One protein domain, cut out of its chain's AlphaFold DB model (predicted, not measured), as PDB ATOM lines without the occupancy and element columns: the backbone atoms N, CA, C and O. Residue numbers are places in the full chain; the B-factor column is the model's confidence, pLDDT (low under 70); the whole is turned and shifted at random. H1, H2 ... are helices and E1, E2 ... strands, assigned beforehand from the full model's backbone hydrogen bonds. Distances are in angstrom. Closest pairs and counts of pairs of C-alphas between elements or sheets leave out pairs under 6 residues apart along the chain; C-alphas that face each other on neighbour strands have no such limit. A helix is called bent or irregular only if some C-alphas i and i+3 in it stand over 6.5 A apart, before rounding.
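What this domain is: This is residues 3 to 62 of the 63 residues of the protein "Conserved domain protein" of Peptoniphilus sp. oral taxon 375 str. F0436 (UniProt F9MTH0). A small three-stranded sheet has the long helix H1 running past it and the short helix H2 at one end; residues 14 to 20, mostly H1, stick out. The 60 printed residues run E1, H1, E2, E3, H2, mixed in class, with the antiparallel sheet ordered E1, E3, E2. The whole is only just compact, close to loose, with radius of gyration of the C-alphas 12.1 A, and only just elongated, spanning 37 by 19 by 18 A.

Where its parts are: E1, residues 3 to 7, begins at C-alpha 3 (164.511, 155.197, 177.083). H1, residues 15 to 33, is 27.6 A long. E2 is residues 41 to 44; E3, residues 47 to 52, is 15.7 A long. H2, residues 54 to 61, ends at C-alpha 61 (168.005, 145.978, 171.175) and is only just irregular: C-alphas 55 and 58 are 6.8 A apart.

How they stand to each other: E1 and E3 are antiparallel, with N 4 and O 50 at 2.9 A. The hairpin E2 and E3 has N 47 and O 44 at 2.8 A. E1, H1, E2 form a split strand-helix-strand unit, E3 between its strands, with a right-handed crossover. H1 only grazes the sheet with residues 22 to 30; H2 only grazes it with 54 to 61. Every O i to N i+4 pair is within hydrogen-bond range in H1, 2 of 4 in H2.

The domain as a whole: The printed part has no cut. Residues 10 to 13, 34 to 41 and 62 have pLDDT under 70.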
ATOM      1  N   TYR A   3     163.641 155.838 176.112       84.62
ATOM      2  CA  TYR A   3     164.511 155.197 177.083       84.62
ATOM      3  C   TYR A   3     164.471 153.687 176.907       84.62
ATOM      4  O   TYR A   3     163.398 153.094 176.792       84.62
ATOM      5  N   ILE A   4     165.645 153.067 176.947       84.75
ATOM      6  CA  ILE A   4     165.784 151.625 177.138       84.75
ATOM      7  C   ILE A   4     165.947 151.397 178.636       84.75
ATOM      8  O   ILE A   4     166.845 151.968 179.255       84.75
ATOM      9  N   SER A   5     165.073 150.577 179.221       86.56
ATOM     10  CA  SER A   5     165.195 150.181 180.625       86.56
ATOM     11  C   SER A   5     165.784 148.777 180.736       86.56
ATOM     12  O   SER A   5     165.286 147.834 180.123       86.56
ATOM     13  N   LEU A   6     166.834 148.639 181.539       83.88
ATOM     14  CA  LEU A   6     167.389 147.366 181.979       83.88
ATOM     15  C   LEU A   6     166.973 147.128 183.424       83.88
ATOM     16  O   LEU A   6     167.373 147.860 184.329       83.88
ATOM     17  N   SER A   7     166.177 146.084 183.643       85.25
ATOM     18  CA  SER A   7     165.856 145.622 184.991       85.25
ATOM     19  C   SER A   7     166.969 144.706 185.482       85.25
ATOM     20  O   SER A   7     167.277 143.708 184.839       85.25
ATOM     21  N   LEU A   8     167.569 145.037 186.626       78.50
ATOM     22  CA  LEU A   8     168.664 144.257 187.208       78.50
ATOM     23  C   LEU A   8     168.185 143.032 188.004       78.50
ATOM     24  O   LEU A   8     169.012 142.271 188.497       78.50
ATOM     25  N   GLY A   9     166.867 142.847 188.141       75.44
ATOM     26  CA  GLY A   9     166.273 141.756 188.914       75.44
ATOM     27  C   GLY A   9     166.598 141.844 190.410       75.44
ATOM     28  O   GLY A   9     166.718 142.936 190.974       75.44
ATOM     29  N   GLU A  10     166.737 140.688 191.060       69.75
ATOM     30  CA  GLU A  10     167.081 140.583 192.482       69.75
ATOM     31  C   GLU A  10     168.568 140.868 192.726       69.75
ATOM     32  O   GLU A  10     169.400 139.970 192.858       69.75
ATOM     33  N   LEU A  11     168.929 142.148 192.802       69.94
ATOM     34  CA  LEU A  11     170.306 142.554 193.065       69.94
ATOM     35  C   LEU A  11     170.532 142.829 194.559       69.94
ATOM     36  O   LEU A  11     170.527 143.976 195.011       69.94
ATOM     37  N   ILE A  12     170.766 141.777 195.349       64.94
ATOM     38  CA  ILE A  12     171.082 141.895 196.785       64.94
ATOM     39  C   ILE A  12     172.572 142.240 196.967       64.94
ATOM     40  O   ILE A  12     173.368 141.457 197.480       64.94
ATOM     41  N   LEU A  13     172.982 143.434 196.534       69.38
ATOM     42  CA  LEU A  13     174.324 143.963 196.801       69.38
ATOM     43  C   LEU A  13     174.261 145.100 197.824       69.38
ATOM     44  O   LEU A  13     173.506 146.061 197.673       69.38
ATOM     45  N   LYS A  14     175.101 145.015 198.862       76.50
ATOM     46  CA  LYS A  14     175.187 146.019 199.933       76.50
ATOM     47  C   LYS A  14     176.377 146.962 199.732       76.50
ATOM     48  O   LYS A  14     177.467 146.541 199.337       76.50
ATOM     49  N   GLY A  15     176.166 148.243 200.042       77.00
ATOM     50  CA  GLY A  15     177.216 149.261 200.142       77.00
ATOM     51  C   GLY A  15     178.168 149.316 198.938       77.00
ATOM     52  O   GLY A  15     177.738 149.431 197.789       77.00
ATOM     53  N   LYS A  16     179.477 149.207 199.209       79.31
ATOM     54  CA  LYS A  16     180.559 149.323 198.210       79.31
ATOM     55  C   LYS A  16     180.468 148.297 197.071       79.31
ATOM     56  O   LYS A  16     180.879 148.604 195.955       79.31
ATOM     57  N   ASN A  17     179.908 147.110 197.317       81.81
ATOM     58  CA  ASN A  17     179.760 146.081 196.281       81.81
ATOM     59  C   ASN A  17     178.715 146.486 195.234       81.81
ATOM     60  O   ASN A  17     178.941 146.295 194.040       81.81
ATOM     61  N   ARG A  18     177.624 147.136 195.665       80.38
ATOM     62  CA  ARG A  18     176.593 147.665 194.760       80.38
ATOM     63  C   ARG A  18     177.164 148.748 193.854       80.38
ATOM     64  O   ARG A  18     176.963 148.704 192.648       80.38
ATOM     65  N   GLN A  19     177.916 149.686 194.426       79.38
ATOM     66  CA  GLN A  19     178.518 150.783 193.667       79.38
ATOM     67  C   GLN A  19     179.513 150.271 192.617       79.38
ATOM     68  O   GLN A  19     179.447 150.681 191.461       79.38
ATOM     69  N   LYS A  20     180.397 149.334 192.990       84.25
ATOM     70  CA  LYS A  20     181.350 148.720 192.052       84.25
ATOM     71  C   LYS A  20     180.646 147.974 190.919       84.25
ATOM     72  O   LYS A  20     181.051 148.117 189.769       84.25
ATOM     73  N   PHE A  21     179.602 147.210 191.239       83.50
ATOM     74  CA  PHE A  21     178.805 146.502 190.241       83.50
ATOM     75  C   PHE A  21     178.154 147.472 189.252       83.50
ATOM     76  O   PHE A  21     178.355 147.329 188.052       83.50
ATOM     77  N   VAL A  22     177.447 148.492 189.749       78.50
ATOM     78  CA  VAL A  22     176.771 149.485 188.899       78.50
ATOM     79  C   VAL A  22     177.778 150.224 188.018       78.50
ATOM     80  O   VAL A  22     177.538 150.396 186.826       78.50
ATOM     81  N   HIS A  23     178.936 150.608 188.564       81.62
ATOM     82  CA  HIS A  23     179.989 151.275 187.792       81.62
ATOM     83  C   HIS A  23     180.546 150.388 186.676       81.62
ATOM     84  O   HIS A  23     180.749 150.852 185.556       81.62
ATOM     85  N   LYS A  24     180.781 149.104 186.967       86.56
ATOM     86  CA  LYS A  24     181.238 148.140 185.962       86.56
ATOM     87  C   LYS A  24     180.173 147.917 184.888       86.56
ATOM     88  O   LYS A  24     180.489 148.023 183.709       86.56
ATOM     89  N   LEU A  25     178.923 147.707 185.294       84.12
ATOM     90  CA  LEU A  25     177.801 147.515 184.382       84.12
ATOM     91  C   LEU A  25     177.608 148.721 183.458       84.12
ATOM     92  O   LEU A  25     177.420 148.549 182.259       84.12
ATOM     93  N   ARG A  26     177.746 149.942 183.987       80.38
ATOM     94  CA  ARG A  26     177.742 151.167 183.182       80.38
ATOM     95  C   ARG A  26     178.811 151.121 182.086       80.38
ATOM     96  O   ARG A  26     178.501 151.396 180.934       80.38
ATOM     97  N   LYS A  27     180.054 150.756 182.422       84.62
ATOM     98  CA  LYS A  27     181.142 150.634 181.435       84.62
ATOM     99  C   LYS A  27     180.861 149.559 180.387       84.62
ATOM    100  O   LYS A  27     181.131 149.782 179.211       84.62
ATOM    101  N   ASP A  28     180.333 148.413 180.807       85.94
ATOM    102  CA  ASP A  28     180.012 147.313 179.898       85.94
ATOM    103  C   ASP A  28     178.897 147.703 178.913       85.94
ATOM    104  O   ASP A  28     179.040 147.453 177.719       85.94
ATOM    105  N   ILE A  29     177.849 148.390 179.385       82.25
ATOM    106  CA  ILE A  29     176.771 148.938 178.547       82.25
ATOM    107  C   ILE A  29     177.334 149.910 177.505       82.25
ATOM    108  O   ILE A  29     177.069 149.746 176.317       82.25
ATOM    109  N   LEU A  30     178.145 150.885 177.929       79.12
ATOM    110  CA  LEU A  30     178.751 151.864 177.017       79.12
ATOM    111  C   LEU A  30     179.610 151.184 175.942       79.12
ATOM    112  O   LEU A  30     179.522 151.528 174.768       79.12
ATOM    113  N   ARG A  31     180.395 150.167 176.326       83.25
ATOM    114  CA  ARG A  31     181.215 149.394 175.385       83.25
ATOM    115  C   ARG A  31     180.365 148.656 174.348       83.25
ATOM    116  O   ARG A  31     180.735 148.636 173.180       83.25
ATOM    117  N   VAL A  32     179.268 148.021 174.768       81.31
ATOM    118  CA  VAL A  32     178.384 147.262 173.864       81.31
ATOM    119  C   VAL A  32     177.671 148.187 172.888       81.31
ATOM    120  O   VAL A  32     177.593 147.876 171.705       81.31
ATOM    121  N   LEU A  33     177.209 149.341 173.368       76.69
ATOM    122  CA  LEU A  33     176.519 150.318 172.535       76.69
ATOM    123  C   LEU A  33     177.443 151.013 171.525       76.69
ATOM    124  O   LEU A  33     176.927 151.706 170.658       76.69
ATOM    125  N   LYS A  34     178.772 150.811 171.613       69.12
ATOM    126  CA  LYS A  34     179.802 151.404 170.732       69.12
ATOM    127  C   LYS A  34     179.654 152.918 170.559       69.12
ATOM    128  O   LYS A  34     180.036 153.467 169.530       69.12
ATOM    129  N   ASP A  35     179.084 153.576 171.559       63.34
ATOM    130  CA  ASP A  35     178.623 154.943 171.417       63.34
ATOM    131  C   ASP A  35     178.847 155.719 172.711       63.34
ATOM    132  O   ASP A  35     178.311 155.392 173.775       63.34
ATOM    133  N   GLU A  36     179.685 156.743 172.598       56.69
ATOM    134  CA  GLU A  36     180.032 157.670 173.671       56.69
ATOM    135  C   GLU A  36     178.916 158.699 173.919       56.69
ATOM    136  O   GLU A  36     178.920 159.359 174.956       56.69
ATOM    137  N   SER A  37     177.925 158.793 173.021       54.66
ATOM    138  CA  SER A  37     176.795 159.727 173.111       54.66
ATOM    139  C   SER A  37     175.675 159.282 174.055       54.66
ATOM    140  O   SER A  37     174.615 159.903 174.105       54.66
ATOM    141  N   VAL A  38     175.877 158.224 174.849       61.22
ATOM    142  CA  VAL A  38     174.954 157.904 175.944       61.22
ATOM    143  C   VAL A  38     175.119 158.963 177.036       61.22
ATOM    144  O   VAL A  38     175.866 158.796 178.002       61.22
ATOM    145  N   GLU A  39     174.408 160.072 176.848       55.59
ATOM    146  CA  GLU A  39     174.493 161.275 177.676       55.59
ATOM    147  C   GLU A  39     174.089 161.002 179.126       55.59
ATOM    148  O   GLU A  39     174.625 161.614 180.047       55.59
ATOM    149  N   GLU A  40     173.168 160.058 179.350       62.22
ATOM    150  CA  GLU A  40     172.591 159.850 180.671       62.22
ATOM    151  C   GLU A  40     172.216 158.390 180.929       62.22
ATOM    152  O   GLU A  40     171.333 157.811 180.290       62.22
ATOM    153  N   ILE A  41     172.910 157.805 181.907       66.75
ATOM    154  CA  ILE A  41     172.573 156.520 182.517       66.75
ATOM    155  C   ILE A  41     172.109 156.834 183.933       66.75
ATOM    156  O   ILE A  41     172.940 157.111 184.802       66.75
ATOM    157  N   TYR A  42     170.795 156.807 184.163       72.00
ATOM    158  CA  TYR A  42     170.222 157.029 185.490       72.00
ATOM    159  C   TYR A  42     169.763 155.709 186.115       72.00
ATOM    160  O   TYR A  42     169.309 154.790 185.426       72.00
ATOM    161  N   GLN A  43     169.939 155.597 187.433       70.25
ATOM    162  CA  GLN A  43     169.602 154.404 188.205       70.25
ATOM    163  C   GLN A  43     168.464 154.716 189.172       70.25
ATOM    164  O   GLN A  43     168.598 155.601 190.012       70.25
ATOM    165  N   GLU A  44     167.408 153.907 189.137       74.62
ATOM    166  CA  GLU A  44     166.311 154.001 190.098       74.62
ATOM    167  C   GLU A  44     165.717 152.620 190.393       74.62
ATOM    168  O   GLU A  44     165.474 151.837 189.479       74.62
ATOM    169  N   MET A  45     165.532 152.296 191.680       75.44
ATOM    170  CA  MET A  45     164.887 151.061 192.172       75.44
ATOM    171  C   MET A  45     165.311 149.763 191.448       75.44
ATOM    172  O   MET A  45     164.480 148.938 191.079       75.44
ATOM    173  N   GLY A  46     166.616 149.566 191.224       75.38
ATOM    174  CA  GLY A  46     167.123 148.347 190.572       75.38
ATOM    175  C   GLY A  46     166.943 148.314 189.051       75.38
ATOM    176  O   GLY A  46     167.147 147.273 188.431       75.38
ATOM    177  N   LYS A  47     166.602 149.446 188.436       83.56
ATOM    178  CA  LYS A  47     166.601 149.635 186.988       83.56
ATOM    179  C   LYS A  47     167.686 150.615 186.576       83.56
ATOM    180  O   LYS A  47     168.039 151.531 187.323       83.56
ATOM    181  N   ILE A  48     168.204 150.396 185.378       84.50
ATOM    182  CA  ILE A  48     169.069 151.324 184.664       84.50
ATOM    183  C   ILE A  48     168.305 151.799 183.445       84.50
ATOM    184  O   ILE A  48     167.742 150.990 182.715       84.50
ATOM    185  N   TYR A  49     168.312 153.099 183.220       85.94
ATOM    186  CA  TYR A  49     167.683 153.698 182.062       85.94
ATOM    187  C   TYR A  49     168.740 154.359 181.199       85.94
ATOM    188  O   TYR A  49     169.639 155.032 181.700       85.94
ATOM    189  N   ILE A  50     168.619 154.137 179.899       84.00
ATOM    190  CA  ILE A  50     169.543 154.619 178.885       84.00
ATOM    191  C   ILE A  50     168.727 155.481 177.939       84.00
ATOM    192  O   ILE A  50     167.829 154.976 177.257       84.00
ATOM    193  N   LYS A  51     169.015 156.781 177.922       84.00
ATOM    194  CA  LYS A  51     168.421 157.705 176.958       84.00
ATOM    195  C   LYS A  51     168.892 157.337 175.549       84.00
ATOM    196  O   LYS A  51     170.066 157.042 175.343       84.00
ATOM    197  N   THR A  52     167.972 157.327 174.592       80.62
ATOM    198  CA  THR A  52     168.283 156.998 173.199       80.62
ATOM    199  C   THR A  52     167.295 157.653 172.234       80.62
ATOM    200  O   THR A  52     166.169 158.006 172.610       80.62
ATOM    201  N   ASP A  53     167.712 157.798 170.981       83.12
ATOM    202  CA  ASP A  53     166.850 158.249 169.897       83.12
ATOM    203  C   ASP A  53     165.981 157.113 169.370       83.12
ATOM    204  O   ASP A  53     166.377 155.947 169.360       83.12
ATOM    205  N   LYS A  54     164.778 157.458 168.902       81.88
ATOM    206  CA  LYS A  54     163.777 156.483 168.445       81.88
ATOM    207  C   LYS A  54     164.335 155.526 167.393       81.88
ATOM    208  O   LYS A  54     164.098 154.320 167.463       81.88
ATOM    209  N   ASP A  55     165.080 156.081 166.447       82.88
ATOM    210  CA  ASP A  55     165.566 155.369 165.268       82.88
ATOM    211  C   ASP A  55     166.730 154.427 165.613       82.88
ATOM    212  O   ASP A  55     166.987 153.461 164.902       82.88
ATOM    213  N   GLN A  56     167.369 154.651 166.764       78.25
ATOM    214  CA  GLN A  56     168.492 153.873 167.283       78.25
ATOM    215  C   GLN A  56     168.049 152.693 168.165       78.25
ATOM    216  O   GLN A  56     168.832 151.777 168.419       78.25
ATOM    217  N   ILE A  57     166.790 152.665 168.625       78.25
ATOM    218  CA  ILE A  57     166.286 151.619 169.534       78.25
ATOM    219  C   ILE A  57     166.412 150.230 168.906       78.25
ATOM    220  O   ILE A  57     166.850 149.292 169.571       78.25
ATOM    221  N   GLN A  58     166.026 150.079 167.636       79.06
ATOM    222  CA  GLN A  58     166.039 148.765 166.990       79.06
ATOM    223  C   GLN A  58     167.450 148.217 166.789       79.06
ATOM    224  O   GLN A  58     167.639 147.010 166.889       79.06
ATOM    225  N   GLU A  59     168.428 149.081 166.523       78.31
ATOM    226  CA  GLU A  59     169.827 148.675 166.388       78.31
ATOM    227  C   GLU A  59     170.403 148.228 167.736       78.31
ATOM    228  O   GLU A  59     171.084 147.213 167.813       78.31
ATOM    229  N   ARG A  60     170.054 148.927 168.824       74.56
ATOM    230  CA  ARG A  60     170.590 148.674 170.172       74.56
ATOM    231  C   ARG A  60     169.967 147.484 170.902       74.56
ATOM    232  O   ARG A  60     170.570 146.980 171.844       74.56
ATOM    233  N   VAL A  61     168.751 147.079 170.528       74.31
ATOM    234  CA  VAL A  61     168.005 145.978 171.175       74.31
ATOM    235  C   VAL A  61     168.064 144.678 170.361       74.31
ATOM    236  O   VAL A  61     167.686 143.621 170.864       74.31
ATOM    237  N   LYS A  62     168.547 144.715 169.112       66.62
ATOM    238  CA  LYS A  62     168.734 143.499 168.312       66.62
ATOM    239  C   LYS A  62     169.954 142.708 168.797       66.62
ATOM    240  O   LYS A  62     171.015 143.282 169.012       66.62
TER     241      LYS A  62